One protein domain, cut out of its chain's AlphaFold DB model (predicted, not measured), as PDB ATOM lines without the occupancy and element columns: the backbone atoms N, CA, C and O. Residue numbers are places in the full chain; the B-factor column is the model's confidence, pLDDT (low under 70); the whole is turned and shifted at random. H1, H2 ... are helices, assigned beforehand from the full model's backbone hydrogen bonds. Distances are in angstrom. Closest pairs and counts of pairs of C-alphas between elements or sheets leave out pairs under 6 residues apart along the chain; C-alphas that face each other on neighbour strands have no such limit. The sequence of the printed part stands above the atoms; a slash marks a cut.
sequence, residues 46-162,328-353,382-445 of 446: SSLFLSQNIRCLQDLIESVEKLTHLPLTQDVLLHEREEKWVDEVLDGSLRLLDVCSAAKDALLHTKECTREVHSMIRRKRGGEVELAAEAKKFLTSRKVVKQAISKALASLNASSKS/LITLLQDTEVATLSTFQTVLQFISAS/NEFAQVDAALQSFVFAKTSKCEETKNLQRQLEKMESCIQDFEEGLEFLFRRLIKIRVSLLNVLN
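This is residues 46 to 162, 328 to 353 and 382 to 445 of the 446 residues of an uncharacterized protein of Vigna unguiculata (UniProt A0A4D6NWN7). You are looking at a long rod of helices: H3 and H7 run side by side, opposite ways, along most of its length, H4 folds back along H3, and H1 with H5 fills one half while H6 lies in the other. Short H2 crosses the end where H1 leads into it. The printed part has 207 residues, with seven named helices, H1 to H7 in chain order, and no named strand: the class is all helix. It is loose, with a radius of gyration of the C-alphas of 20.9 A, and spans 72 by 30 by 26 A.

Find C-alpha 47 at (-11.989, 8.310, 10.104); from there H1 runs 31.0 A to residue 68. H2 follows at residues 71 to 79, H3 at 84 to 123, 58.5 A, and H4 at 127 to 159, 48.8 A. After a cut come H5, residues 328 to 350, 32.9 A, and, after another, H6, residues 383 to 396. H7, residues 402 to 443, runs 61.6 A to C-alpha 443 at (-2.524, 14.260, -26.294).

H1, H3, H4, H5, H6 and H7 form a bundle, helices gathered together; the hub is H7, touching four others. It touches H3 at a shallow tilt of 25 degrees, opposite ways, closest at the C-alphas of Leu 107 and Ile 419, 6.1 A. H1 touches it the same way at 12 degrees, a shallow tilt, closest at C-alphas 65 and 436, 5.6 A. With residues 404 to 418 alone it makes a hairpin with H6, closest at C-alphas 383 and 415, 5.3 A. With 440 to 443 alone it touches H2, closest at C-alphas 74 and 443, 6.4 A. H3 and H4 form a hairpin at 6 degrees, closest at C-alphas 113 and 138, 5.7 A. H5 touches H3, closest at C-alphas 103 and 347, 5.9 A. H4 and H7 are apart. In H1 to H7 every O i to N i+4 pair is within hydrogen-bond range.

The farthest C-alphas, His 79 and Thr 399, are 72.6 A apart. Residues 163 to 327 and 354 to 381 are not printed, with gaps of 23.2 A and 8.4 A between C-alphas. Of the links printed whole, none is long. Look for pLDDT under 70 at residues 79 to 83, 125 to 126, 158 to 162, 353 and 398 to 402.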
ATOM      1  N   SER A  46     -10.042  12.016  12.734       83.44
ATOM      2  CA  SER A  46     -11.060  10.945  12.767       83.44
ATOM      3  C   SER A  46     -11.237  10.292  11.387       83.44
ATOM      4  O   SER A  46     -10.990  10.933  10.361       83.44
ATOM      5  N   SER A  47     -11.686   9.033  11.347       87.44
ATOM      6  CA  SER A  47     -11.989   8.310  10.104       87.44
ATOM      7  C   SER A  47     -13.054   9.017   9.269       87.44
ATOM      8  O   SER A  47     -12.858   9.205   8.073       87.44
ATOM      9  N   LEU A  48     -14.119   9.521   9.903       87.56
ATOM     10  CA  LEU A  48     -15.193  10.270   9.236       87.56
ATOM     11  C   LEU A  48     -14.670  11.511   8.500       87.56
ATOM     12  O   LEU A  48     -15.090  11.796   7.379       87.56
ATOM     13  N   PHE A  49     -13.733  12.238   9.116       86.75
ATOM     14  CA  PHE A  49     -13.104  13.405   8.497       86.75
ATOM     15  C   PHE A  49     -12.290  13.009   7.260       86.75
ATOM     16  O   PHE A  49     -12.355  13.676   6.230       86.75
ATOM     17  N   LEU A  50     -11.552  11.900   7.331       89.69
ATOM     18  CA  LEU A  50     -10.783  11.412   6.189       89.69
ATOM     19  C   LEU A  50     -11.670  10.877   5.070       89.69
ATOM     20  O   LEU A  50     -11.406  11.203   3.917       89.69
ATOM     21  N   SER A  51     -12.733  10.135   5.382       91.12
ATOM     22  CA  SER A  51     -13.708   9.683   4.382       91.12
ATOM     23  C   SER A  51     -14.351  10.874   3.672       91.12
ATOM     24  O   SER A  51     -14.509  10.859   2.453       91.12
ATOM     25  N   GLN A  52     -14.644  11.949   4.410       91.19
ATOM     26  CA  GLN A  52     -15.150  13.190   3.834       91.19
ATOM     27  C   GLN A  52     -14.135  13.858   2.894       91.19
ATOM     28  O   GLN A  52     -14.511  14.279   1.801       91.19
ATOM     29  N   ASN A  53     -12.858  13.927   3.280       92.12
ATOM     30  CA  ASN A  53     -11.809  14.492   2.424       92.12
ATOM     31  C   ASN A  53     -11.567  13.644   1.173       92.12
ATOM     32  O   ASN A  53     -11.399  14.194   0.089       92.12
ATOM     33  N   ILE A  54     -11.573  12.314   1.308       94.44
ATOM     34  CA  ILE A  54     -11.482  11.397   0.169       94.44
ATOM     35  C   ILE A  54     -12.652  11.652  -0.777       94.44
ATOM     36  O   ILE A  54     -12.417  11.810  -1.967       94.44
ATOM     37  N   ARG A  55     -13.877  11.785  -0.262       94.25
ATOM     38  CA  ARG A  55     -15.056  12.074  -1.081       94.25
ATOM     39  C   ARG A  55     -14.952  13.405  -1.826       94.25
ATOM     40  O   ARG A  55     -15.111  13.423  -3.038       94.25
ATOM     41  N   CYS A  56     -14.596  14.495  -1.144       93.94
ATOM     42  CA  CYS A  56     -14.376  15.784  -1.815       93.94
ATOM     43  C   CYS A  56     -13.267  15.702  -2.880       93.94
ATOM     44  O   CYS A  56     -13.346  16.353  -3.919       93.94
ATOM     45  N   LEU A  57     -12.229  14.899  -2.635       96.44
ATOM     46  CA  LEU A  57     -11.167  14.662  -3.607       96.44
ATOM     47  C   LEU A  57     -11.647  13.826  -4.802       96.44
ATOM     48  O   LEU A  57     -11.197  14.069  -5.918       96.44
ATOM     49  N   GLN A  58     -12.546  12.859  -4.600       96.81
ATOM     50  CA  GLN A  58     -13.166  12.109  -5.695       96.81
ATOM     51  C   GLN A  58     -13.915  13.051  -6.636       96.81
ATOM     52  O   GLN A  58     -13.680  12.985  -7.842       96.81
ATOM     53  N   ASP A  59     -14.717  13.961  -6.077       95.81
ATOM     54  CA  ASP A  59     -15.459  14.967  -6.842       95.81
ATOM     55  C   ASP A  59     -14.493  15.867  -7.644       95.81
ATOM     56  O   ASP A  59     -14.633  16.014  -8.859       95.81
ATOM     57  N   LEU A  60     -13.428  16.373  -7.003       96.44
ATOM     58  CA  LEU A  60     -12.390  17.174  -7.667       96.44
ATOM     59  C   LEU A  60     -11.723  16.426  -8.829       96.44
ATOM     60  O   LEU A  60     -11.610  16.959  -9.932       96.44
ATOM     61  N   ILE A  61     -11.254  15.201  -8.589       95.88
ATOM     62  CA  ILE A  61     -10.535  14.412  -9.595       95.88
ATOM     63  C   ILE A  61     -11.467  14.000 -10.737       95.88
ATOM     64  O   ILE A  61     -11.036  13.925 -11.887       95.88
ATOM     65  N   GLU A  62     -12.752  13.774 -10.465       95.69
ATOM     66  CA  GLU A  62     -13.737  13.550 -11.515       95.69
ATOM     67  C   GLU A  62     -13.916  14.788 -12.404       95.69
ATOM     68  O   GLU A  62     -13.923  14.657 -13.632       95.69
ATOM     69  N   SER A  63     -14.016  15.975 -11.804       94.00
ATOM     70  CA  SER A  63     -14.126  17.250 -12.520       94.00
ATOM     71  C   SER A  63     -12.862  17.574 -13.318       94.00
ATOM     72  O   SER A  63     -12.956  17.990 -14.475       94.00
ATOM     73  N   VAL A  64     -11.678  17.274 -12.774       93.50
ATOM     74  CA  VAL A  64     -10.402  17.387 -13.496       93.50
ATOM     75  C   VAL A  64     -10.350  16.409 -14.667       93.50
ATOM     76  O   VAL A  64      -9.937  16.801 -15.754       93.50
ATOM     77  N   GLU A  65     -10.816  15.164 -14.517       93.38
ATOM     78  CA  GLU A  65     -10.865  14.248 -15.664       93.38
ATOM     79  C   GLU A  65     -11.766  14.806 -16.772       93.38
ATOM     80  O   GLU A  65     -11.344  14.861 -17.928       93.38
ATOM     81  N   LYS A  66     -12.969  15.290 -16.426       92.81
ATOM     82  CA  LYS A  66     -13.877  15.935 -17.391       92.81
ATOM     83  C   LYS A  66     -13.195  17.117 -18.087       92.81
ATOM     84  O   LYS A  66     -13.297  17.237 -19.304       92.81
ATOM     85  N   LEU A  67     -12.460  17.939 -17.335       90.00
ATOM     86  CA  LEU A  67     -11.676  19.053 -17.863       90.00
ATOM     87  C   LEU A  67     -10.601  18.572 -18.853       90.00
ATOM     88  O   LEU A  67     -10.510  19.117 -19.945       90.00
ATOM     89  N   THR A  68      -9.854  17.506 -18.545       87.44
ATOM     90  CA  THR A  68      -8.808  16.977 -19.451       87.44
ATOM     91  C   THR A  68      -9.342  16.367 -20.748       87.44
ATOM     92  O   THR A  68      -8.578  16.157 -21.689       87.44
ATOM     93  N   HIS A  69     -10.644  16.083 -20.820       86.94
ATOM     94  CA  HIS A  69     -11.303  15.607 -22.034       86.94
ATOM     95  C   HIS A  69     -11.879  16.730 -22.903       86.94
ATOM     96  O   HIS A  69     -12.358  16.449 -24.001       86.94
ATOM     97  N   LEU A  70     -11.854  17.988 -22.449       86.81
ATOM     98  CA  LEU A  70     -12.349  19.095 -23.258       86.81
ATOM     99  C   LEU A  70     -11.411  19.393 -24.438       86.81
ATOM    100  O   LEU A  70     -10.200  19.469 -24.230       86.81
ATOM    101  N   PRO A  71     -11.955  19.680 -25.640       78.56
ATOM    102  CA  PRO A  71     -11.156  20.085 -26.797       78.56
ATOM    103  C   PRO A  71     -10.257  21.288 -26.497       78.56
ATOM    104  O   PRO A  71      -9.079  21.258 -26.804       78.56
ATOM    105  N   LEU A  72     -10.775  22.288 -25.773       74.50
ATOM    106  CA  LEU A  72     -10.006  23.468 -25.361       74.50
ATOM    107  C   LEU A  72      -8.765  23.099 -24.531       74.50
ATOM    108  O   LEU A  72      -7.705  23.695 -24.685       74.50
ATOM    109  N   THR A  73      -8.887  22.114 -23.642       76.38
ATOM    110  CA  THR A  73      -7.773  21.644 -22.812       76.38
ATOM    111  C   THR A  73      -6.773  20.840 -23.636       76.38
ATOM    112  O   THR A  73      -5.571  20.959 -23.414       76.38
ATOM    113  N   GLN A  74      -7.254  20.064 -24.608       79.06
ATOM    114  CA  GLN A  74      -6.405  19.330 -25.543       79.06
ATOM    115  C   GLN A  74      -5.640  20.277 -26.476       79.06
ATOM    116  O   GLN A  74      -4.445  20.082 -26.656       79.06
ATOM    117  N   ASP A  75      -6.276  21.336 -26.980       74.81
ATOM    118  CA  ASP A  75      -5.641  22.353 -27.825       74.81
ATOM    119  C   ASP A  75      -4.514  23.081 -27.079       74.81
ATOM    120  O   ASP A  75      -3.416  23.236 -27.614       74.81
ATOM    121  N   VAL A  76      -4.747  23.457 -25.815       75.62
ATOM    122  CA  VAL A  76      -3.717  24.058 -24.949       75.62
ATOM    123  C   VAL A  76      -2.541  23.098 -24.735       75.62
ATOM    124  O   VAL A  76      -1.387  23.502 -24.830       75.62
ATOM    125  N   LEU A  77      -2.816  21.816 -24.483       73.94
ATOM    126  CA  LEU A  77      -1.785  20.793 -24.279       73.94
ATOM    127  C   LEU A  77      -0.986  20.477 -25.558       73.94
ATOM    128  O   LEU A  77       0.203  20.178 -25.468       73.94
ATOM    129  N   LEU A  78      -1.619  20.542 -26.733       74.00
ATOM    130  CA  LEU A  78      -0.964  20.345 -28.031       74.00
ATOM    131  C   LEU A  78      -0.093  21.540 -28.423       74.00
ATOM    132  O   LEU A  78       0.994  21.348 -28.967       74.00
ATOM    133  N   HIS A  79      -0.558  22.763 -28.159       69.88
ATOM    134  CA  HIS A  79       0.196  23.974 -28.484       69.88
ATOM    135  C   HIS A  79       1.441  24.132 -27.596       69.88
ATOM    136  O   HIS A  79       2.478  24.586 -28.066       69.88
ATOM    137  N   GLU A  80       1.360  23.672 -26.345       68.44
ATOM    138  CA  GLU A  80       2.422  23.769 -25.336       68.44
ATOM    139  C   GLU A  80       3.241  22.464 -25.193       68.44
ATOM    140  O   GLU A  80       3.858  22.214 -24.159       68.44
ATOM    141  N   ARG A  81       3.258  21.594 -26.217       61.12
ATOM    142  CA  ARG A  81       3.886  20.249 -26.186       61.12
ATOM    143  C   ARG A  81       5.387  20.256 -25.865       61.12
ATOM    144  O   ARG A  81       5.916  19.253 -25.393       61.12
ATOM    145  N   GLU A  82       6.076  21.361 -26.141       57.94
ATOM    146  CA  GLU A  82       7.505  21.551 -25.846       57.94
ATOM    147  C   GLU A  82       7.753  22.155 -24.451       57.94
ATOM    148  O   GLU A  82       8.902  22.355 -24.048       57.94
ATOM    149  N   GLU A  83       6.694  22.452 -23.689       67.88
ATOM    150  CA  GLU A  83       6.821  23.103 -22.395       67.88
ATOM    151  C   GLU A  83       7.039  22.132 -21.231       67.88
ATOM    152  O   GLU A  83       6.341  21.143 -21.014       67.88
ATOM    153  N   LYS A  84       7.975  22.529 -20.372       76.00
ATOM    154  CA  LYS A  84       8.409  21.811 -19.171       76.00
ATOM    155  C   LYS A  84       7.287  21.474 -18.175       76.00
ATOM    156  O   LYS A  84       7.420  20.509 -17.428       76.00
ATOM    157  N   TRP A  85       6.196  22.243 -18.136       78.75
ATOM    158  CA  TRP A  85       5.113  22.014 -17.168       78.75
ATOM    159  C   TRP A  85       4.333  20.727 -17.453       78.75
ATOM    160  O   TRP A  85       3.815  20.112 -16.526       78.75
ATOM    161  N   VAL A  86       4.268  20.293 -18.713       79.06
ATOM    162  CA  VAL A  86       3.584  19.060 -19.106       79.06
ATOM    163  C   VAL A  86       4.288  17.844 -18.500       79.06
ATOM    164  O   VAL A  86       3.646  16.997 -17.873       79.06
ATOM    165  N   ASP A  87       5.617  17.790 -18.626       83.50
ATOM    166  CA  ASP A  87       6.444  16.756 -18.002       83.50
ATOM    167  C   ASP A  87       6.333  16.800 -16.475       83.50
ATOM    168  O   ASP A  87       6.268  15.755 -15.829       83.50
ATOM    169  N   GLU A  88       6.260  17.996 -15.883       85.69
ATOM    170  CA  GLU A  88       6.062  18.168 -14.439       85.69
ATOM    171  C   GLU A  88       4.696  17.635 -13.974       85.69
ATOM    172  O   GLU A  88       4.636  16.949 -12.952       85.69
ATOM    173  N   VAL A  89       3.616  17.880 -14.729       85.62
ATOM    174  CA  VAL A  89       2.269  17.344 -14.447       85.62
ATOM    175  C   VAL A  89       2.236  15.825 -14.621       85.62
ATOM    176  O   VAL A  89       1.637  15.112 -13.808       85.62
ATOM    177  N   LEU A  90       2.902  15.289 -15.648       88.94
ATOM    178  CA  LEU A  90       3.034  13.846 -15.820       88.94
ATOM    179  C   LEU A  90       3.846  13.226 -14.681       88.94
ATOM    180  O   LEU A  90       3.384  12.252 -14.091       88.94
ATOM    181  N   ASP A  91       5.009  13.756 -14.322       88.81
ATOM    182  CA  ASP A  91       5.775  13.262 -13.172       88.81
ATOM    183  C   ASP A  91       4.934  13.343 -11.887       88.81
ATOM    184  O   ASP A  91       4.823  12.360 -11.155       88.81
ATOM    185  N   GLY A  92       4.220  14.453 -11.684       90.75
ATOM    186  CA  GLY A  92       3.239  14.637 -10.615       90.75
ATOM    187  C   GLY A  92       2.199  13.526 -10.551       90.75
ATOM    188  O   GLY A  92       2.063  12.857  -9.526       90.75
ATOM    189  N   SER A  93       1.518  13.241 -11.663       91.38
ATOM    190  CA  SER A  93       0.520  12.164 -11.724       91.38
ATOM    191  C   SER A  93       1.104  10.778 -11.418       91.38
ATOM    192  O   SER A  93       0.421   9.951 -10.814       91.38
ATOM    193  N   LEU A  94       2.368  10.518 -11.774       92.06
ATOM    194  CA  LEU A  94       3.045   9.270 -11.417       92.06
ATOM    195  C   LEU A  94       3.301   9.198  -9.908       92.06
ATOM    196  O   LEU A  94       2.959   8.197  -9.281       92.06
ATOM    197  N   ARG A  95       3.798  10.289  -9.307       92.44
ATOM    198  CA  ARG A  95       3.962  10.390  -7.849       92.44
ATOM    199  C   ARG A  95       2.635  10.153  -7.127       92.44
ATOM    200  O   ARG A  95       2.608   9.427  -6.136       92.44
ATOM    201  N   LEU A  96       1.529  10.717  -7.619       93.94
ATOM    202  CA  LEU A  96       0.194  10.480  -7.056       93.94
ATOM    203  C   LEU A  96      -0.180   8.993  -7.074       93.94
ATOM    204  O   LEU A  96      -0.649   8.468  -6.062       93.94
ATOM    205  N   LEU A  97       0.052   8.305  -8.196       95.25
ATOM    206  CA  LEU A  97      -0.231   6.874  -8.341       95.25
ATOM    207  C   LEU A  97       0.633   6.013  -7.416       95.25
ATOM    208  O   LEU A  97       0.109   5.087  -6.791       95.25
ATOM    209  N   ASP A  98       1.920   6.327  -7.277       93.25
ATOM    210  CA  ASP A  98       2.835   5.602  -6.390       93.25
ATOM    211  C   ASP A  98       2.388   5.693  -4.924       93.25
ATOM    212  O   ASP A  98       2.349   4.697  -4.199       93.25
ATOM    213  N   VAL A  99       1.997   6.891  -4.480       93.44
ATOM    214  CA  VAL A  99       1.540   7.122  -3.103       93.44
ATOM    215  C   VAL A  99       0.179   6.483  -2.858       93.44
ATOM    216  O   VAL A  99      -0.027   5.873  -1.807       93.44
ATOM    217  N   CYS A 100      -0.737   6.590  -3.822       95.12
ATOM    218  CA  CYS A 100      -2.032   5.923  -3.762       95.12
ATOM    219  C   CYS A 100      -1.857   4.400  -3.644       95.12
ATOM    220  O   CYS A 100      -2.479   3.773  -2.788       95.12
ATOM    221  N   SER A 101      -0.943   3.820  -4.431       95.12
ATOM    222  CA  SER A 101      -0.595   2.394  -4.364       95.12
ATOM    223  C   SER A 101      -0.049   2.022  -2.989       95.12
ATOM    224  O   SER A 101      -0.555   1.099  -2.360       95.12
ATOM    225  N   ALA A 102       0.896   2.801  -2.457       95.06
ATOM    226  CA  ALA A 102       1.447   2.564  -1.124       95.06
ATOM    227  C   ALA A 102       0.376   2.616  -0.016       95.06
ATOM    228  O   ALA A 102       0.436   1.833   0.935       95.06
ATOM    229  N   ALA A 103      -0.603   3.521  -0.124       94.94
ATOM    230  CA  ALA A 103      -1.724   3.596   0.811       94.94
ATOM    231  C   ALA A 103      -2.623   2.354   0.712       94.94
ATOM    232  O   ALA A 103      -2.942   1.748   1.737       94.94
ATOM    233  N   LYS A 104      -2.973   1.934  -0.508       96.19
ATOM    234  CA  LYS A 104      -3.773   0.726  -0.750       96.19
ATOM    235  C   LYS A 104      -3.073  -0.536  -0.260       96.19
ATOM    236  O   LYS A 104      -3.686  -1.319   0.456       96.19
ATOM    237  N   ASP A 105      -1.788  -0.702  -0.557       95.56
ATOM    238  CA  ASP A 105      -0.997  -1.849  -0.104       95.56
ATOM    239  C   ASP A 105      -0.941  -1.921   1.429       95.56
ATOM    240  O   ASP A 105      -1.081  -2.993   2.022       95.56
ATOM    241  N   ALA A 106      -0.793  -0.773   2.098       95.75
ATOM    242  CA  ALA A 106      -0.809  -0.695   3.556       95.75
ATOM    243  C   ALA A 106      -2.167  -1.094   4.161       95.75
ATOM    244  O   ALA A 106      -2.208  -1.790   5.185       95.75
ATOM    245  N   LEU A 107      -3.269  -0.662   3.539       95.75
ATOM    246  CA  LEU A 107      -4.629  -1.029   3.936       95.75
ATOM    247  C   LEU A 107      -4.888  -2.519   3.715       95.75
ATOM    248  O   LEU A 107      -5.294  -3.199   4.656       95.75
ATOM    249  N   LEU A 108      -4.576  -3.039   2.526       94.88
ATOM    250  CA  LEU A 108      -4.738  -4.449   2.166       94.88
ATOM    251  C   LEU A 108      -3.961  -5.367   3.112       94.88
ATOM    252  O   LEU A 108      -4.532  -6.306   3.664       94.88
ATOM    253  N   HIS A 109      -2.692  -5.052   3.378       95.25
ATOM    254  CA  HIS A 109      -1.874  -5.823   4.311       95.25
ATOM    255  C   HIS A 109      -2.447  -5.795   5.736       95.25
ATOM    256  O   HIS A 109      -2.479  -6.814   6.425       95.25
ATOM    257  N   THR A 110      -2.938  -4.637   6.194       94.19
ATOM    258  CA  THR A 110      -3.571  -4.544   7.520       94.19
ATOM    259  C   THR A 110      -4.881  -5.338   7.565       94.19
ATOM    260  O   THR A 110      -5.130  -6.040   8.543       94.19
ATOM    261  N   LYS A 111      -5.692  -5.290   6.502       95.19
ATOM    262  CA  LYS A 111      -6.946  -6.043   6.355       95.19
ATOM    263  C   LYS A 111      -6.719  -7.550   6.395       95.19
ATOM    264  O   LYS A 111      -7.457  -8.264   7.071       95.19
ATOM    265  N   GLU A 112      -5.694  -8.039   5.703       95.31
ATOM    266  CA  GLU A 112      -5.335  -9.457   5.695       95.31
ATOM    267  C   GLU A 112      -4.954  -9.938   7.098       95.31
ATOM    268  O   GLU A 112      -5.556 -10.887   7.601       95.31
ATOM    269  N   CYS A 113      -4.064  -9.221   7.790       94.00
ATOM    270  CA  CYS A 113      -3.714  -9.559   9.169       94.00
ATOM    271  C   CYS A 113      -4.933  -9.486  10.111       94.00
ATOM    272  O   CYS A 113      -5.067 -10.309  11.017       94.00
ATOM    273  N   THR A 114      -5.855  -8.540   9.902       94.25
ATOM    274  CA  THR A 114      -7.103  -8.441  10.682       94.25
ATOM    275  C   THR A 114      -7.970  -9.680  10.489       94.25
ATOM    276  O   THR A 114      -8.478 -10.244  11.462       94.25
ATOM    277  N   ARG A 115      -8.089 -10.162   9.247       92.62
ATOM    278  CA  ARG A 115      -8.835 -11.382   8.912       92.62
ATOM    279  C   ARG A 115      -8.212 -12.634   9.517       92.62
ATOM    280  O   ARG A 115      -8.958 -13.511   9.953       92.62
ATOM    281  N   GLU A 116      -6.885 -12.722   9.593       91.94
ATOM    282  CA  GLU A 116      -6.194 -13.823  10.281       91.94
ATOM    283  C   GLU A 116      -6.579 -13.869  11.769       91.94
ATOM    284  O   GLU A 116      -7.053 -14.902  12.258       91.94
ATOM    285  N   VAL A 117      -6.496 -12.728  12.467       91.94
ATOM    286  CA  VAL A 117      -6.882 -12.619  13.886       91.94
ATOM    287  C   VAL A 117      -8.374 -12.925  14.078       91.94
ATOM    288  O   VAL A 117      -8.735 -13.736  14.936       91.94
ATOM    289  N   HIS A 118      -9.257 -12.366  13.244       90.69
ATOM    290  CA  HIS A 118     -10.690 -12.676  13.279       90.69
ATOM    291  C   HIS A 118     -10.972 -14.159  13.054       90.69
ATOM    292  O   HIS A 118     -11.792 -14.751  13.761       90.69
ATOM    293  N   SER A 119     -10.302 -14.776  12.080       90.06
ATOM    294  CA  SER A 119     -10.484 -16.192  11.789       90.06
ATOM    295  C   SER A 119     -10.089 -17.060  12.980       90.06
ATOM    296  O   SER A 119     -10.734 -18.088  13.201       90.06
ATOM    297  N   MET A 120      -9.056 -16.681  13.730       87.38
ATOM    298  CA  MET A 120      -8.639 -17.410  14.923       87.38
ATOM    299  C   MET A 120      -9.637 -17.282  16.069       87.38
ATOM    300  O   MET A 120     -10.016 -18.298  16.655       87.38
ATOM    301  N   ILE A 121     -10.129 -16.065  16.323       87.50
ATOM    302  CA  ILE A 121     -11.173 -15.810  17.325       87.50
ATOM    303  C   ILE A 121     -12.429 -16.632  16.997       87.50
ATOM    304  O   ILE A 121     -12.936 -17.359  17.852       87.50
ATOM    305  N   ARG A 122     -12.897 -16.592  15.738       86.00
ATOM    306  CA  ARG A 122     -14.115 -17.300  15.302       86.00
ATOM    307  C   ARG A 122     -13.989 -18.815  15.391       86.00
ATOM    308  O   ARG A 122     -14.917 -19.480  15.838       86.00
ATOM    309  N   ARG A 123     -12.857 -19.376  14.957       84.56
ATOM    310  CA  ARG A 123     -12.657 -20.835  14.935       84.56
ATOM    311  C   ARG A 123     -12.377 -21.423  16.319       84.56
ATOM    312  O   ARG A 123     -12.326 -22.643  16.429       84.56
ATOM    313  N   LYS A 124     -12.150 -20.589  17.348       75.00
ATOM    314  CA  LYS A 124     -11.639 -21.013  18.668       75.00
ATOM    315  C   LYS A 124     -10.419 -21.946  18.545       75.00
ATOM    316  O   LYS A 124     -10.211 -22.827  19.377       75.00
ATOM    317  N   ARG A 125      -9.640 -21.795  17.467       60.47
ATOM    318  CA  ARG A 125      -8.534 -22.693  17.116       60.47
ATOM    319  C   ARG A 125      -7.311 -22.292  17.936       60.47
ATOM    320  O   ARG A 125      -6.970 -21.114  17.952       60.47
ATOM    321  N   GLY A 126      -6.686 -23.260  18.607       62.47
ATOM    322  CA  GLY A 126      -5.360 -23.069  19.196       62.47
ATOM    323  C   GLY A 126      -5.269 -22.563  20.630       62.47
ATOM    324  O   GLY A 126      -4.180 -22.323  21.154       62.47
ATOM    325  N   GLY A 127      -6.417 -22.382  21.280       76.69
ATOM    326  CA  GLY A 127      -6.463 -21.799  22.613       76.69
ATOM    327  C   GLY A 127      -5.829 -20.404  22.672       76.69
ATOM    328  O   GLY A 127      -5.580 -19.731  21.672       76.69
ATOM    329  N   GLU A 128      -5.577 -19.943  23.888       80.00
ATOM    330  CA  GLU A 128      -5.133 -18.569  24.131       80.00
ATOM    331  C   GLU A 128      -3.691 -18.306  23.680       80.00
ATOM    332  O   GLU A 128      -3.340 -17.174  23.351       80.00
ATOM    333  N   VAL A 129      -2.851 -19.342  23.685       83.81
ATOM    334  CA  VAL A 129      -1.426 -19.238  23.346       83.81
ATOM    335  C   VAL A 129      -1.246 -18.966  21.855       83.81
ATOM    336  O   VAL A 129      -0.473 -18.080  21.492       83.81
ATOM    337  N   GLU A 130      -1.988 -19.669  20.995       85.81
ATOM    338  CA  GLU A 130      -1.924 -19.439  19.551       85.81
ATOM    339  C   GLU A 130      -2.523 -18.076  19.183       85.81
ATOM    340  O   GLU A 130      -1.927 -17.348  18.392       85.81
ATOM    341  N   LEU A 131      -3.641 -17.662  19.799       87.06
ATOM    342  CA  LEU A 131      -4.221 -16.337  19.537       87.06
ATOM    343  C   LEU A 131      -3.280 -15.201  19.961       87.06
ATOM    344  O   LEU A 131      -3.151 -14.204  19.252       87.06
ATOM    345  N   ALA A 132      -2.569 -15.357  21.079       87.81
ATOM    346  CA  ALA A 132      -1.543 -14.403  21.488       87.81
ATOM    347  C   ALA A 132      -0.338 -14.388  20.528       87.81
ATOM    348  O   ALA A 132       0.276 -13.337  20.330       87.81
ATOM    349  N   ALA A 133       0.017 -15.527  19.923       90.06
ATOM    350  CA  ALA A 133       1.059 -15.591  18.899       90.06
ATOM    351  C   ALA A 133       0.639 -14.851  17.618       90.06
ATOM    352  O   ALA A 133       1.422 -14.058  17.092       90.06
ATOM    353  N   GLU A 134      -0.606 -15.020  17.172       91.38
ATOM    354  CA  GLU A 134      -1.139 -14.305  16.006       91.38
ATOM    355  C   GLU A 134      -1.283 -12.802  16.268       91.38
ATOM    356  O   GLU A 134      -0.896 -11.985  15.437       91.38
ATOM    357  N   ALA A 135      -1.721 -12.407  17.467       91.62
ATOM    358  CA  ALA A 135      -1.740 -11.003  17.882       91.62
ATOM    359  C   ALA A 135      -0.336 -10.368  17.832       91.62
ATOM    360  O   ALA A 135      -0.166  -9.239  17.364       91.62
ATOM    361  N   LYS A 136       0.705 -11.101  18.253       92.94
ATOM    362  CA  LYS A 136       2.102 -10.657  18.106       92.94
ATOM    363  C   LYS A 136       2.508 -10.548  16.636       92.94
ATOM    364  O   LYS A 136       3.145  -9.556  16.275       92.94
ATOM    365  N   LYS A 137       2.131 -11.514  15.791       94.94
ATOM    366  CA  LYS A 137       2.379 -11.477  14.342       94.94
ATOM    367  C   LYS A 137       1.734 -10.240  13.710       94.94
ATOM    368  O   LYS A 137       2.442  -9.479  13.047       94.94
ATOM    369  N   PHE A 138       0.471  -9.949  14.023       94.44
ATOM    370  CA  PHE A 138      -0.217  -8.726  13.601       94.44
ATOM    371  C   PHE A 138       0.564  -7.466  14.001       94.44
ATOM    372  O   PHE A 138       0.863  -6.623  13.159       94.44
ATOM    373  N   LEU A 139       0.972  -7.344  15.270       93.38
ATOM    374  CA  LEU A 139       1.737  -6.183  15.748       93.38
ATOM    375  C   LEU A 139       3.091  -6.034  15.034       93.38
ATOM    376  O   LEU A 139       3.537  -4.915  14.771       93.38
ATOM    377  N   THR A 140       3.764  -7.141  14.703       94.62
ATOM    378  CA  THR A 140       4.994  -7.088  13.896       94.62
ATOM    379  C   THR A 140       4.721  -6.660  12.456       94.62
ATOM    380  O   THR A 140       5.442  -5.807  11.941       94.62
ATOM    381  N   SER A 141       3.643  -7.159  11.846       94.56
ATOM    382  CA  SER A 141       3.153  -6.741  10.529       94.56
ATOM    383  C   SER A 141       2.861  -5.232  10.499       94.56
ATOM    384  O   SER A 141       3.391  -4.510   9.652       94.56
ATOM    385  N   ARG A 142       2.150  -4.706  11.505       93.62
ATOM    386  CA  ARG A 142       1.888  -3.267  11.669       93.62
ATOM    387  C   ARG A 142       3.162  -2.433  11.726       93.62
ATOM    388  O   ARG A 142       3.208  -1.353  11.141       93.62
ATOM    389  N   LYS A 143       4.217  -2.911  12.395       92.62
ATOM    390  CA  LYS A 143       5.521  -2.219  12.418       92.62
ATOM    391  C   LYS A 143       6.148  -2.143  11.026       92.62
ATOM    392  O   LYS A 143       6.699  -1.098  10.679       92.62
ATOM    393  N   VAL A 144       6.039  -3.207  10.230       93.62
ATOM    394  CA  VAL A 144       6.513  -3.227   8.837       93.62
ATOM    395  C   VAL A 144       5.720  -2.236   7.984       93.62
ATOM    396  O   VAL A 144       6.333  -1.410   7.308       93.62
ATOM    397  N   VAL A 145       4.387  -2.237   8.084       94.00
ATOM    398  CA  VAL A 145       3.513  -1.277   7.383       94.00
ATOM    399  C   VAL A 145       3.869   0.163   7.755       94.00
ATOM    400  O   VAL A 145       4.145   0.976   6.878       94.00
ATOM    401  N   LYS A 146       3.976   0.482   9.050       92.88
ATOM    402  CA  LYS A 146       4.394   1.814   9.526       92.88
ATOM    403  C   LYS A 146       5.756   2.222   8.965       92.88
ATOM    404  O   LYS A 146       5.954   3.375   8.584       92.88
ATOM    405  N   GLN A 147       6.699   1.285   8.889       91.94
ATOM    406  CA  GLN A 147       8.012   1.551   8.319       91.94
ATOM    407  C   GLN A 147       7.928   1.824   6.810       91.94
ATOM    408  O   GLN A 147       8.567   2.765   6.337       91.94
ATOM    409  N   ALA A 148       7.150   1.044   6.061       92.06
ATOM    410  CA  ALA A 148       6.915   1.267   4.636       92.06
ATOM    411  C   ALA A 148       6.271   2.639   4.382       92.06
ATOM    412  O   ALA A 148       6.804   3.422   3.599       92.06
ATOM    413  N   ILE A 149       5.232   2.987   5.145       92.62
ATOM    414  CA  ILE A 149       4.585   4.302   5.089       92.62
ATOM    415  C   ILE A 149       5.588   5.422   5.378       92.62
ATOM    416  O   ILE A 149       5.664   6.397   4.638       92.62
ATOM    417  N   SER A 150       6.421   5.279   6.415       91.00
ATOM    418  CA  SER A 150       7.415   6.308   6.749       91.00
ATOM    419  C   SER A 150       8.446   6.525   5.635       91.00
ATOM    420  O   SER A 150       8.916   7.645   5.445       91.00
ATOM    421  N   LYS A 151       8.778   5.472   4.875       89.25
ATOM    422  CA  LYS A 151       9.648   5.564   3.698       89.25
ATOM    423  C   LYS A 151       8.942   6.263   2.540       89.25
ATOM    424  O   LYS A 151       9.555   7.148   1.957       89.25
ATOM    425  N   ALA A 152       7.682   5.922   2.261       87.94
ATOM    426  CA  ALA A 152       6.882   6.576   1.222       87.94
ATOM    427  C   ALA A 152       6.689   8.077   1.512       87.94
ATOM    428  O   ALA A 152       6.894   8.927   0.652       87.94
ATOM    429  N   LEU A 153       6.408   8.435   2.768       88.25
ATOM    430  CA  LEU A 153       6.336   9.835   3.194       88.25
ATOM    431  C   LEU A 153       7.694  10.546   3.094       88.25
ATOM    432  O   LEU A 153       7.757  11.732   2.773       88.25
ATOM    433  N   ALA A 154       8.802   9.854   3.362       86.69
ATOM    434  CA  ALA A 154      10.135  10.435   3.226       86.69
ATOM    435  C   ALA A 154      10.539  10.654   1.758       86.69
ATOM    436  O   ALA A 154      11.160  11.676   1.466       86.69
ATOM    437  N   SER A 155      10.191   9.736   0.846       80.19
ATOM    438  CA  SER A 155      10.447   9.905  -0.590       80.19
ATOM    439  C   SER A 155       9.647  11.067  -1.168       80.19
ATOM    440  O   SER A 155      10.220  11.867  -1.900       80.19
ATOM    441  N   LEU A 156       8.391  11.231  -0.742       79.00
ATOM    442  CA  LEU A 156       7.565  12.387  -1.103       79.00
ATOM    443  C   LEU A 156       8.215  13.714  -0.713       79.00
ATOM    444  O   LEU A 156       8.384  14.611  -1.529       79.00
ATOM    445  N   ASN A 157       8.670  13.819   0.534       72.88
ATOM    446  CA  ASN A 157       9.319  15.036   1.022       72.88
ATOM    447  C   ASN A 157      10.708  15.286   0.402       72.88
ATOM    448  O   ASN A 157      11.259  16.382   0.538       72.88
ATOM    449  N   ALA A 158      11.316  14.271  -0.219       67.50
ATOM    450  CA  ALA A 158      12.590  14.396  -0.918       67.50
ATOM    451  C   ALA A 158      12.400  14.891  -2.361       67.50
ATOM    452  O   ALA A 158      13.203  15.710  -2.807       67.50
ATOM    453  N   SER A 159      11.334  14.465  -3.051       54.91
ATOM    454  CA  SER A 159      10.997  14.958  -4.393       54.91
ATOM    455  C   SER A 159      10.552  16.425  -4.368       54.91
ATOM    456  O   SER A 159      11.014  17.198  -5.205       54.91
ATOM    457  N   SER A 160       9.809  16.866  -3.341       46.56
ATOM    458  CA  SER A 160       9.423  18.283  -3.157       46.56
ATOM    459  C   SER A 160      10.605  19.237  -2.923       46.56
ATOM    460  O   SER A 160      10.472  20.440  -3.092       46.56
ATOM    461  N   LYS A 161      11.773  18.726  -2.507       41.94
ATOM    462  CA  LYS A 161      13.004  19.523  -2.319       41.94
ATOM    463  C   LYS A 161      13.891  19.560  -3.563       41.94
ATOM    464  O   LYS A 161      14.923  20.228  -3.550       41.94
ATOM    465  N   SER A 162      13.530  18.807  -4.602       36.56
ATOM    466  CA  SER A 162      14.263  18.752  -5.869       36.56
ATOM    467  C   SER A 162      13.640  19.609  -6.973       36.56
ATOM    468  O   SER A 162      14.340  19.941  -7.924       36.56
ATOM    469  N   LEU A 328      -5.359  26.874 -16.185       85.19
ATOM    470  CA  LEU A 328      -5.362  25.414 -16.256       85.19
ATOM    471  C   LEU A 328      -4.124  24.811 -15.579       85.19
ATOM    472  O   LEU A 328      -4.262  23.879 -14.788       85.19
ATOM    473  N   ILE A 329      -2.931  25.355 -15.850       84.88
ATOM    474  CA  ILE A 329      -1.677  24.887 -15.240       84.88
ATOM    475  C   ILE A 329      -1.759  25.007 -13.717       84.88
ATOM    476  O   ILE A 329      -1.505  24.031 -13.010       84.88
ATOM    477  N   THR A 330      -2.177  26.170 -13.206       87.94
ATOM    478  CA  THR A 330      -2.324  26.379 -11.759       87.94
ATOM    479  C   THR A 330      -3.348  25.431 -11.146       87.94
ATOM    480  O   THR A 330      -3.115  24.902 -10.066       87.94
ATOM    481  N   LEU A 331      -4.450  25.151 -11.849       91.06
ATOM    482  CA  LEU A 331      -5.485  24.245 -11.359       91.06
ATOM    483  C   LEU A 331      -4.981  22.799 -11.252       91.06
ATOM    484  O   LEU A 331      -5.263  22.118 -10.265       91.06
ATOM    485  N   LEU A 332      -4.233  22.321 -12.251       90.31
ATOM    486  CA  LEU A 332      -3.646  20.979 -12.236       90.31
ATOM    487  C   LEU A 332      -2.595  20.843 -11.126       90.31
ATOM    488  O   LEU A 332      -2.582  19.831 -10.425       90.31
ATOM    489  N   GLN A 333      -1.771  21.873 -10.916       90.00
ATOM    490  CA  GLN A 333      -0.802  21.920  -9.818       90.00
ATOM    491  C   GLN A 333      -1.491  21.931  -8.447       90.00
ATOM    492  O   GLN A 333      -1.140  21.137  -7.575       90.00
ATOM    493  N   ASP A 334      -2.514  22.767  -8.257       90.38
ATOM    494  CA  ASP A 334      -3.285  22.818  -7.011       90.38
ATOM    495  C   ASP A 334      -4.005  21.492  -6.735       90.38
ATOM    496  O   ASP A 334      -4.033  21.020  -5.595       90.38
ATOM    497  N   THR A 335      -4.526  20.846  -7.782       93.44
ATOM    498  CA  THR A 335      -5.120  19.504  -7.703       93.44
ATOM    499  C   THR A 335      -4.090  18.473  -7.268       93.44
ATOM    500  O   THR A 335      -4.372  17.655  -6.389       93.44
ATOM    501  N   GLU A 336      -2.881  18.511  -7.830       92.69
ATOM    502  CA  GLU A 336      -1.800  17.619  -7.422       92.69
ATOM    503  C   GLU A 336      -1.463  17.802  -5.936       92.69
ATOM    504  O   GLU A 336      -1.423  16.829  -5.179       92.69
ATOM    505  N   VAL A 337      -1.291  19.052  -5.494       91.50
ATOM    506  CA  VAL A 337      -0.985  19.397  -4.099       91.50
ATOM    507  C   VAL A 337      -2.091  18.920  -3.157       91.50
ATOM    508  O   VAL A 337      -1.797  18.315  -2.121       91.50
ATOM    509  N   ALA A 338      -3.359  19.147  -3.508       92.81
ATOM    510  CA  ALA A 338      -4.502  18.697  -2.720       92.81
ATOM    511  C   ALA A 338      -4.556  17.163  -2.628       92.81
ATOM    512  O   ALA A 338      -4.713  16.610  -1.539       92.81
ATOM    513  N   THR A 339      -4.335  16.467  -3.747       94.06
ATOM    514  CA  THR A 339      -4.318  14.996  -3.805       94.06
ATOM    515  C   THR A 339      -3.190  14.421  -2.949       94.06
ATOM    516  O   THR A 339      -3.421  13.527  -2.131       94.06
ATOM    517  N   LEU A 340      -1.975  14.968  -3.081       92.19
ATOM    518  CA  LEU A 340      -0.820  14.586  -2.265       92.19
ATOM    519  C   LEU A 340      -1.086  14.796  -0.777       92.19
ATOM    520  O   LEU A 340      -0.773  13.919   0.029       92.19
ATOM    521  N   SER A 341      -1.673  15.935  -0.409       90.88
ATOM    522  CA  SER A 341      -2.002  16.250   0.980       90.88
ATOM    523  C   SER A 341      -2.995  15.238   1.562       90.88
ATOM    524  O   SER A 341      -2.767  14.687   2.643       90.88
ATOM    525  N   THR A 342      -4.048  14.900   0.816       92.50
ATOM    526  CA  THR A 342      -5.032  13.891   1.225       92.50
ATOM    527  C   THR A 342      -4.393  12.511   1.369       92.50
ATOM    528  O   THR A 342      -4.528  11.887   2.420       92.50
ATOM    529  N   PHE A 343      -3.610  12.038   0.396       93.69
ATOM    530  CA  PHE A 343      -2.920  10.751   0.536       93.69
ATOM    531  C   PHE A 343      -1.916  10.739   1.691       93.69
ATOM    532  O   PHE A 343      -1.810   9.744   2.411       93.69
ATOM    533  N   GLN A 344      -1.218  11.848   1.931       91.19
ATOM    534  CA  GLN A 344      -0.337  11.994   3.082       91.19
ATOM    535  C   GLN A 344      -1.109  11.874   4.403       91.19
ATOM    536  O   GLN A 344      -0.641  11.178   5.305       91.19
ATOM    537  N   THR A 345      -2.274  12.513   4.532       90.38
ATOM    538  CA  THR A 345      -3.102  12.405   5.747       90.38
ATOM    539  C   THR A 345      -3.652  10.992   5.950       90.38
ATOM    540  O   THR A 345      -3.587  10.487   7.070       90.38
ATOM    541  N   VAL A 346      -4.071  10.303   4.882       92.81
ATOM    542  CA  VAL A 346      -4.475   8.884   4.926       92.81
ATOM    543  C   VAL A 346      -3.319   7.993   5.388       92.81
ATOM    544  O   VAL A 346      -3.468   7.199   6.314       92.81
ATOM    545  N   LEU A 347      -2.128   8.154   4.810       93.19
ATOM    546  CA  LEU A 347      -0.934   7.407   5.215       93.19
ATOM    547  C   LEU A 347      -0.564   7.667   6.682       93.19
ATOM    548  O   LEU A 347      -0.275   6.728   7.431       93.19
ATOM    549  N   GLN A 348      -0.602   8.928   7.120       90.94
ATOM    550  CA  GLN A 348      -0.364   9.297   8.517       90.94
ATOM    551  C   GLN A 348      -1.374   8.627   9.449       90.94
ATOM    552  O   GLN A 348      -0.968   8.068  10.470       90.94
ATOM    553  N   PHE A 349      -2.648   8.605   9.063       91.44
ATOM    554  CA  PHE A 349      -3.714   7.946   9.799       91.44
ATOM    555  C   PHE A 349      -3.503   6.431   9.910       91.44
ATOM    556  O   PHE A 349      -3.516   5.897  11.013       91.44
ATOM    557  N   ILE A 350      -3.195   5.732   8.815       92.62
ATOM    558  CA  ILE A 350      -2.895   4.287   8.855       92.62
ATOM    559  C   ILE A 350      -1.686   4.008   9.763       92.62
ATOM    560  O   ILE A 350      -1.627   2.998  10.475       92.62
ATOM    561  N   SER A 351      -0.697   4.907   9.751       90.56
ATOM    562  CA  SER A 351       0.526   4.779  10.547       90.56
ATOM    563  C   SER A 351       0.382   5.186  12.017       90.56
ATOM    564  O   SER A 351       1.358   5.061  12.767       90.56
ATOM    565  N   ALA A 352      -0.799   5.656  12.436       85.81
ATOM    566  CA  ALA A 352      -1.033   6.137  13.788       85.81
ATOM    567  C   ALA A 352      -0.623   5.093  14.836       85.81
ATOM    568  O   ALA A 352      -0.692   3.876  14.632       85.81
ATOM    569  N   SER A 353      -0.113   5.587  15.960       67.81
ATOM    570  CA  SER A 353       0.408   4.763  17.042       67.81
ATOM    571  C   SER A 353       0.028   5.374  18.379       67.81
ATOM    572  O   SER A 353       0.163   6.582  18.558       67.81
ATOM    573  N   ASN A 382      -7.818   7.274  16.744       88.56
ATOM    574  CA  ASN A 382      -7.698   6.562  15.479       88.56
ATOM    575  C   ASN A 382      -7.888   5.034  15.655       88.56
ATOM    576  O   ASN A 382      -7.259   4.431  16.528       88.56
ATOM    577  N   GLU A 383      -8.694   4.391  14.804       92.38
ATOM    578  CA  GLU A 383      -9.056   2.967  14.907       92.38
ATOM    579  C   GLU A 383      -7.838   2.035  14.855       92.38
ATOM    580  O   GLU A 383      -7.773   1.053  15.595       92.38
ATOM    581  N   PHE A 384      -6.823   2.358  14.046       92.19
ATOM    582  CA  PHE A 384      -5.579   1.587  13.991       92.19
ATOM    583  C   PHE A 384      -4.813   1.658  15.315       92.19
ATOM    584  O   PHE A 384      -4.222   0.669  15.750       92.19
ATOM    585  N   ALA A 385      -4.817   2.824  15.963       91.12
ATOM    586  CA  ALA A 385      -4.180   3.019  17.257       91.12
ATOM    587  C   ALA A 385      -4.943   2.265  18.366       91.12
ATOM    588  O   ALA A 385      -4.315   1.605  19.199       91.12
ATOM    589  N   GLN A 386      -6.280   2.282  18.325       90.44
ATOM    590  CA  GLN A 386      -7.128   1.522  19.250       90.44
ATOM    591  C   GLN A 386      -6.890   0.010  19.131       90.44
ATOM    592  O   GLN A 386      -6.734  -0.672  20.146       90.44
ATOM    593  N   VAL A 387      -6.801  -0.520  17.907       92.56
ATOM    594  CA  VAL A 387      -6.481  -1.938  17.673       92.56
ATOM    595  C   VAL A 387      -5.075  -2.280  18.158       92.56
ATOM    596  O   VAL A 387      -4.904  -3.285  18.849       92.56
ATOM    597  N   ASP A 388      -4.076  -1.443  17.859       92.50
ATOM    598  CA  ASP A 388      -2.705  -1.650  18.340       92.50
ATOM    599  C   ASP A 388      -2.671  -1.725  19.884       92.50
ATOM    600  O   ASP A 388      -2.020  -2.610  20.446       92.50
ATOM    601  N   ALA A 389      -3.408  -0.849  20.579       90.69
ATOM    602  CA  ALA A 389      -3.521  -0.855  22.041       90.69
ATOM    603  C   ALA A 389      -4.267  -2.089  22.576       90.69
ATOM    604  O   ALA A 389      -3.814  -2.716  23.537       90.69
ATOM    605  N   ALA A 390      -5.380  -2.474  21.943       90.94
ATOM    606  CA  ALA A 390      -6.155  -3.653  22.324       90.94
ATOM    607  C   ALA A 390      -5.335  -4.944  22.167       90.94
ATOM    608  O   ALA A 390      -5.325  -5.779  23.071       90.94
ATOM    609  N   LEU A 391      -4.593  -5.085  21.065       90.81
ATOM    610  CA  LEU A 391      -3.700  -6.221  20.827       90.81
ATOM    611  C   LEU A 391      -2.540  -6.259  21.820       90.81
ATOM    612  O   LEU A 391      -2.203  -7.331  22.318       90.81
ATOM    613  N   GLN A 392      -1.933  -5.111  22.136       90.31
ATOM    614  CA  GLN A 392      -0.889  -5.050  23.162       90.31
ATOM    615  C   GLN A 392      -1.437  -5.476  24.523       90.31
ATOM    616  O   GLN A 392      -0.863  -6.363  25.151       90.31
ATOM    617  N   SER A 393      -2.569  -4.910  24.948       88.06
ATOM    618  CA  SER A 393      -3.231  -5.293  26.199       88.06
ATOM    619  C   SER A 393      -3.501  -6.799  26.246       88.06
ATOM    620  O   SER A 393      -3.076  -7.472  27.182       88.06
ATOM    621  N   PHE A 394      -4.077  -7.354  25.174       86.69
ATOM    622  CA  PHE A 394      -4.364  -8.782  25.052       86.69
ATOM    623  C   PHE A 394      -3.108  -9.665  25.169       86.69
ATOM    624  O   PHE A 394      -3.130 -10.713  25.812       86.69
ATOM    625  N   VAL A 395      -1.985  -9.240  24.582       87.31
ATOM    626  CA  VAL A 395      -0.711  -9.976  24.645       87.31
ATOM    627  C   VAL A 395      -0.098  -9.973  26.053       87.31
ATOM    628  O   VAL A 395       0.603 -10.926  26.404       87.31
ATOM    629  N   PHE A 396      -0.337  -8.928  26.852       80.44
ATOM    630  CA  PHE A 396       0.254  -8.757  28.188       80.44
ATOM    631  C   PHE A 396      -0.698  -9.086  29.353       80.44
ATOM    632  O   PHE A 396      -0.248  -9.132  30.503       80.44
ATOM    633  N   ALA A 397      -1.981  -9.335  29.085       77.75
ATOM    634  CA  ALA A 397      -2.986  -9.633  30.101       77.75
ATOM    635  C   ALA A 397      -2.722 -10.957  30.846       77.75
ATOM    636  O   ALA A 397      -2.385 -11.985  30.251       77.75
ATOM    637  N   LYS A 398      -2.898 -10.929  32.177       62.44
ATOM    638  CA  LYS A 398      -2.700 -12.074  33.095       62.44
ATOM    639  C   LYS A 398      -4.005 -12.685  33.637       62.44
ATOM    640  O   LYS A 398      -3.937 -13.712  34.304       62.44
ATOM    641  N   THR A 399      -5.168 -12.076  33.396       58.47
ATOM    642  CA  THR A 399      -6.468 -12.447  34.007       58.47
ATOM    643  C   THR A 399      -7.558 -12.724  32.956       58.47
ATOM    644  O   THR A 399      -7.259 -12.733  31.771       58.47
ATOM    645  N   SER A 400      -8.791 -13.058  33.376       58.19
ATOM    646  CA  SER A 400      -9.826 -13.728  32.559       58.19
ATOM    647  C   SER A 400     -10.174 -13.035  31.220       58.19
ATOM    648  O   SER A 400     -10.952 -12.087  31.141       58.19
ATOM    649  N   LYS A 401      -9.662 -13.625  30.132       61.34
ATOM    650  CA  LYS A 401      -9.586 -13.125  28.741       61.34
ATOM    651  C   LYS A 401     -10.897 -12.992  27.943       61.34
ATOM    652  O   LYS A 401     -10.865 -12.653  26.758       61.34
ATOM    653  N   CYS A 402     -12.067 -13.262  28.525       67.69
ATOM    654  CA  CYS A 402     -13.339 -13.235  27.777       67.69
ATOM    655  C   CYS A 402     -13.762 -11.806  27.386       67.69
ATOM    656  O   CYS A 402     -14.259 -11.584  26.285       67.69
ATOM    657  N   GLU A 403     -13.532 -10.818  28.254       77.44
ATOM    658  CA  GLU A 403     -13.913  -9.431  27.960       77.44
ATOM    659  C   GLU A 403     -12.897  -8.736  27.037       77.44
ATOM    660  O   GLU A 403     -13.264  -7.977  26.142       77.44
ATOM    661  N   GLU A 404     -11.615  -9.078  27.174       79.44
ATOM    662  CA  GLU A 404     -10.526  -8.571  26.331       79.44
ATOM    663  C   GLU A 404     -10.657  -9.043  24.879       79.44
ATOM    664  O   GLU A 404     -10.479  -8.251  23.955       79.44
ATOM    665  N   THR A 405     -11.028 -10.311  24.666       84.19
ATOM    666  CA  THR A 405     -11.272 -10.857  23.321       84.19
ATOM    667  C   THR A 405     -12.470 -10.201  22.638       84.19
ATOM    668  O   THR A 405     -12.380  -9.876  21.455       84.19
ATOM    669  N   LYS A 406     -13.562  -9.930  23.368       86.44
ATOM    670  CA  LYS A 406     -14.715  -9.181  22.836       86.44
ATOM    671  C   LYS A 406     -14.356  -7.741  22.488       86.44
ATOM    672  O   LYS A 406     -14.761  -7.249  21.436       86.44
ATOM    673  N   ASN A 407     -13.604  -7.060  23.356       89.06
ATOM    674  CA  ASN A 407     -13.141  -5.704  23.079       89.06
ATOM    675  C   ASN A 407     -12.231  -5.675  21.844       89.06
ATOM    676  O   ASN A 407     -12.447  -4.863  20.949       89.06
ATOM    677  N   LEU A 408     -11.271  -6.600  21.756       90.06
ATOM    678  CA  LEU A 408     -10.404  -6.746  20.588       90.06
ATOM    679  C   LEU A 408     -11.218  -6.980  19.312       90.06
ATOM    680  O   LEU A 408     -10.993  -6.300  18.316       90.06
ATOM    681  N   GLN A 409     -12.191  -7.893  19.347       91.00
ATOM    682  CA  GLN A 409     -13.052  -8.167  18.202       91.00
ATOM    683  C   GLN A 409     -13.809  -6.912  17.743       91.00
ATOM    684  O   GLN A 409     -13.796  -6.605  16.555       91.00
ATOM    685  N   ARG A 410     -14.402  -6.153  18.675       92.19
ATOM    686  CA  ARG A 410     -15.105  -4.897  18.368       92.19
ATOM    687  C   ARG A 410     -14.179  -3.865  17.716       92.19
ATOM    688  O   ARG A 410     -14.597  -3.151  16.810       92.19
ATOM    689  N   GLN A 411     -12.935  -3.764  18.184       92.81
ATOM    690  CA  GLN A 411     -11.956  -2.827  17.627       92.81
ATOM    691  C   GLN A 411     -11.490  -3.241  16.227       92.81
ATOM    692  O   GLN A 411     -11.383  -2.396  15.341       92.81
ATOM    693  N   LEU A 412     -11.275  -4.540  16.004       93.44
ATOM    694  CA  LEU A 412     -10.946  -5.071  14.682       93.44
ATOM    695  C   LEU A 412     -12.088  -4.847  13.675       93.44
ATOM    696  O   LEU A 412     -11.809  -4.429  12.557       93.44
ATOM    697  N   GLU A 413     -13.350  -5.021  14.085       94.12
ATOM    698  CA  GLU A 413     -14.530  -4.762  13.239       94.12
ATOM    699  C   GLU A 413     -14.623  -3.285  12.819       94.12
ATOM    700  O   GLU A 413     -14.835  -2.985  11.644       94.12
ATOM    701  N   LYS A 414     -14.403  -2.351  13.756       93.44
ATOM    702  CA  LYS A 414     -14.365  -0.911  13.448       93.44
ATOM    703  C   LYS A 414     -13.255  -0.564  12.458       93.44
ATOM    704  O   LYS A 414     -13.491   0.155  11.491       93.44
ATOM    705  N   MET A 415     -12.050  -1.085  12.689       93.88
ATOM    706  CA  MET A 415     -10.916  -0.843  11.803       93.88
ATOM    707  C   MET A 415     -11.129  -1.480  10.422       93.88
ATOM    708  O   MET A 415     -10.774  -0.858   9.430       93.88
ATOM    709  N   GLU A 416     -11.721  -2.676  10.324       94.38
ATOM    710  CA  GLU A 416     -12.027  -3.309   9.031       94.38
ATOM    711  C   GLU A 416     -13.057  -2.498   8.229       94.38
ATOM    712  O   GLU A 416     -12.857  -2.310   7.030       94.38
ATOM    713  N   SER A 417     -14.090  -1.950   8.881       93.12
ATOM    714  CA  SER A 417     -15.041  -1.028   8.237       93.12
ATOM    715  C   SER A 417     -14.344   0.235   7.723       93.12
ATOM    716  O   SER A 417     -14.507   0.600   6.565       93.12
ATOM    717  N   CYS A 418     -13.507   0.858   8.556       93.75
ATOM    718  CA  CYS A 418     -12.722   2.040   8.186       93.75
ATOM    719  C   CYS A 418     -11.768   1.754   7.008       93.75
ATOM    720  O   CYS A 418     -11.648   2.551   6.079       93.75
ATOM    721  N   ILE A 419     -11.126   0.580   6.999       94.69
ATOM    722  CA  ILE A 419     -10.286   0.135   5.883       94.69
ATOM    723  C   ILE A 419     -11.110  -0.021   4.600       94.69
ATOM    724  O   ILE A 419     -10.634   0.388   3.545       94.69
ATOM    725  N   GLN A 420     -12.310  -0.604   4.677       94.81
ATOM    726  CA  GLN A 420     -13.179  -0.808   3.516       94.81
ATOM    727  C   GLN A 420     -13.562   0.527   2.860       94.81
ATOM    728  O   GLN A 420     -13.379   0.673   1.652       94.81
ATOM    729  N   ASP A 421     -13.992   1.510   3.656       93.31
ATOM    730  CA  ASP A 421     -14.365   2.843   3.160       93.31
ATOM    731  C   ASP A 421     -13.190   3.524   2.436       93.31
ATOM    732  O   ASP A 421     -13.338   4.093   1.350       93.31
ATOM    733  N   PHE A 422     -11.987   3.439   3.010       93.94
ATOM    734  CA  PHE A 422     -10.789   4.006   2.392       93.94
ATOM    735  C   PHE A 422     -10.339   3.240   1.149       93.94
ATOM    736  O   PHE A 422      -9.889   3.861   0.189       93.94
ATOM    737  N   GLU A 423     -10.439   1.911   1.143       95.00
ATOM    738  CA  GLU A 423     -10.068   1.079  -0.003       95.00
ATOM    739  C   GLU A 423     -10.931   1.409  -1.225       95.00
ATOM    740  O   GLU A 423     -10.387   1.628  -2.307       95.00
ATOM    741  N   GLU A 424     -12.249   1.529  -1.049       95.06
ATOM    742  CA  GLU A 424     -13.181   1.914  -2.116       95.06
ATOM    743  C   GLU A 424     -12.877   3.316  -2.653       95.06
ATOM    744  O   GLU A 424     -12.775   3.526  -3.868       95.06
ATOM    745  N   GLY A 425     -12.656   4.271  -1.745       95.62
ATOM    746  CA  GLY A 425     -12.333   5.643  -2.107       95.62
ATOM    747  C   GLY A 425     -11.014   5.774  -2.874       95.62
ATOM    748  O   GLY A 425     -10.944   6.433  -3.916       95.62
ATOM    749  N   LEU A 426      -9.964   5.101  -2.396       96.44
ATOM    750  CA  LEU A 426      -8.650   5.094  -3.037       96.44
ATOM    751  C   LEU A 426      -8.652   4.324  -4.360       96.44
ATOM    752  O   LEU A 426      -7.966   4.736  -5.291       96.44
ATOM    753  N   GLU A 427      -9.415   3.236  -4.480       97.38
ATOM    754  CA  GLU A 427      -9.566   2.496  -5.737       97.38
ATOM    755  C   GLU A 427     -10.189   3.371  -6.830       97.38
ATOM    756  O   GLU A 427      -9.697   3.393  -7.964       97.38
ATOM    757  N   PHE A 428     -11.228   4.138  -6.484       97.19
ATOM    758  CA  PHE A 428     -11.828   5.112  -7.394       97.19
ATOM    759  C   PHE A 428     -10.793   6.141  -7.864       97.19
ATOM    760  O   PHE A 428     -10.602   6.321  -9.071       97.19
ATOM    761  N   LEU A 429     -10.093   6.776  -6.917       97.44
ATOM    762  CA  LEU A 429      -9.091   7.801  -7.214       97.44
ATOM    763  C   LEU A 429      -7.973   7.243  -8.093       97.44
ATOM    764  O   LEU A 429      -7.624   7.848  -9.102       97.44
ATOM    765  N   PHE A 430      -7.462   6.057  -7.765       97.50
ATOM    766  CA  PHE A 430      -6.407   5.388  -8.520       97.50
ATOM    767  C   PHE A 430      -6.795   5.180  -9.990       97.50
ATOM    768  O   PHE A 430      -6.039   5.533 -10.895       97.50
ATOM    769  N   ARG A 431      -8.003   4.665 -10.249       97.62
ATOM    770  CA  ARG A 431      -8.499   4.442 -11.617       97.62
ATOM    771  C   ARG A 431      -8.653   5.743 -12.397       97.62
ATOM    772  O   ARG A 431      -8.311   5.781 -13.577       97.62
ATOM    773  N   ARG A 432      -9.171   6.795 -11.758       96.56
ATOM    774  CA  ARG A 432      -9.381   8.114 -12.380       96.56
ATOM    775  C   ARG A 432      -8.045   8.804 -12.683       96.56
ATOM    776  O   ARG A 432      -7.846   9.290 -13.789       96.56
ATOM    777  N   LEU A 433      -7.077   8.726 -11.768       95.75
ATOM    778  CA  LEU A 433      -5.713   9.223 -11.980       95.75
ATOM    779  C   LEU A 433      -5.014   8.526 -13.159       95.75
ATOM    780  O   LEU A 433      -4.356   9.195 -13.955       95.75
ATOM    781  N   ILE A 434      -5.198   7.208 -13.328       96.62
ATOM    782  CA  ILE A 434      -4.702   6.490 -14.516       96.62
ATOM    783  C   ILE A 434      -5.343   7.048 -15.788       96.62
ATOM    784  O   ILE A 434      -4.629   7.319 -16.749       96.62
ATOM    785  N   LYS A 435      -6.669   7.237 -15.807       95.19
ATOM    786  CA  LYS A 435      -7.378   7.781 -16.977       95.19
ATOM    787  C   LYS A 435      -6.887   9.179 -17.344       95.19
ATOM    788  O   LYS A 435      -6.586   9.406 -18.512       95.19
ATOM    789  N   ILE A 436      -6.736  10.067 -16.360       92.31
ATOM    790  CA  ILE A 436      -6.177  11.411 -16.554       92.31
ATOM    791  C   ILE A 436      -4.777  11.315 -17.160       92.31
ATOM    792  O   ILE A 436      -4.518  11.909 -18.202       92.31
ATOM    793  N   ARG A 437      -3.887  10.512 -16.564       93.75
ATOM    794  CA  ARG A 437      -2.522  10.325 -17.073       93.75
ATOM    795  C   ARG A 437      -2.508   9.801 -18.509       93.75
ATOM    796  O   ARG A 437      -1.740  10.298 -19.323       93.75
ATOM    797  N   VAL A 438      -3.337   8.806 -18.823       92.25
ATOM    798  CA  VAL A 438      -3.458   8.250 -20.181       92.25
ATOM    799  C   VAL A 438      -3.980   9.305 -21.152       92.25
ATOM    800  O   VAL A 438      -3.438   9.424 -22.243       92.25
ATOM    801  N   SER A 439      -4.981  10.098 -20.757       89.06
ATOM    802  CA  SER A 439      -5.497  11.208 -21.564       89.06
ATOM    803  C   SER A 439      -4.386  12.208 -21.892       89.06
ATOM    804  O   SER A 439      -4.141  12.484 -23.063       89.06
ATOM    805  N   LEU A 440      -3.634  12.656 -20.878       86.75
ATOM    806  CA  LEU A 440      -2.495  13.562 -21.055       86.75
ATOM    807  C   LEU A 440      -1.428  12.963 -21.985       86.75
ATOM    808  O   LEU A 440      -1.003  13.614 -22.931       86.75
ATOM    809  N   LEU A 441      -1.033  11.704 -21.771       89.12
ATOM    810  CA  LEU A 441      -0.048  11.022 -22.621       89.12
ATOM    811  C   LEU A 441      -0.522  10.853 -24.069       89.12
ATOM    812  O   LEU A 441       0.296  10.919 -24.983       89.12
ATOM    813  N   ASN A 442      -1.813  10.612 -24.293       87.50
ATOM    814  CA  ASN A 442      -2.363  10.481 -25.640       87.50
ATOM    815  C   ASN A 442      -2.301  11.812 -26.387       87.50
ATOM    816  O   ASN A 442      -1.892  11.831 -27.545       87.50
ATOM    817  N   VAL A 443      -2.641  12.915 -25.715       81.44
ATOM    818  CA  VAL A 443      -2.524  14.260 -26.294       81.44
ATOM    819  C   VAL A 443      -1.074  14.562 -26.684       81.44
ATOM    820  O   VAL A 443      -0.831  15.122 -27.740       81.44
ATOM    821  N   LEU A 444      -0.099  14.116 -25.892       76.75
ATOM    822  CA  LEU A 444       1.328  14.347 -26.147       76.75
ATOM    823  C   LEU A 444       1.985  13.349 -27.097       76.75
ATOM    824  O   LEU A 444       3.184  13.459 -27.344       76.75
ATOM    825  N   ASN A 445       1.259  12.344 -27.581       75.94
ATOM    826  CA  ASN A 445       1.770  11.383 -28.560       75.94
ATOM    827  C   ASN A 445       1.186  11.604 -29.960       75.94
ATOM    828  O   ASN A 445       1.794  11.152 -30.930       75.94
TER     829      ASN A 445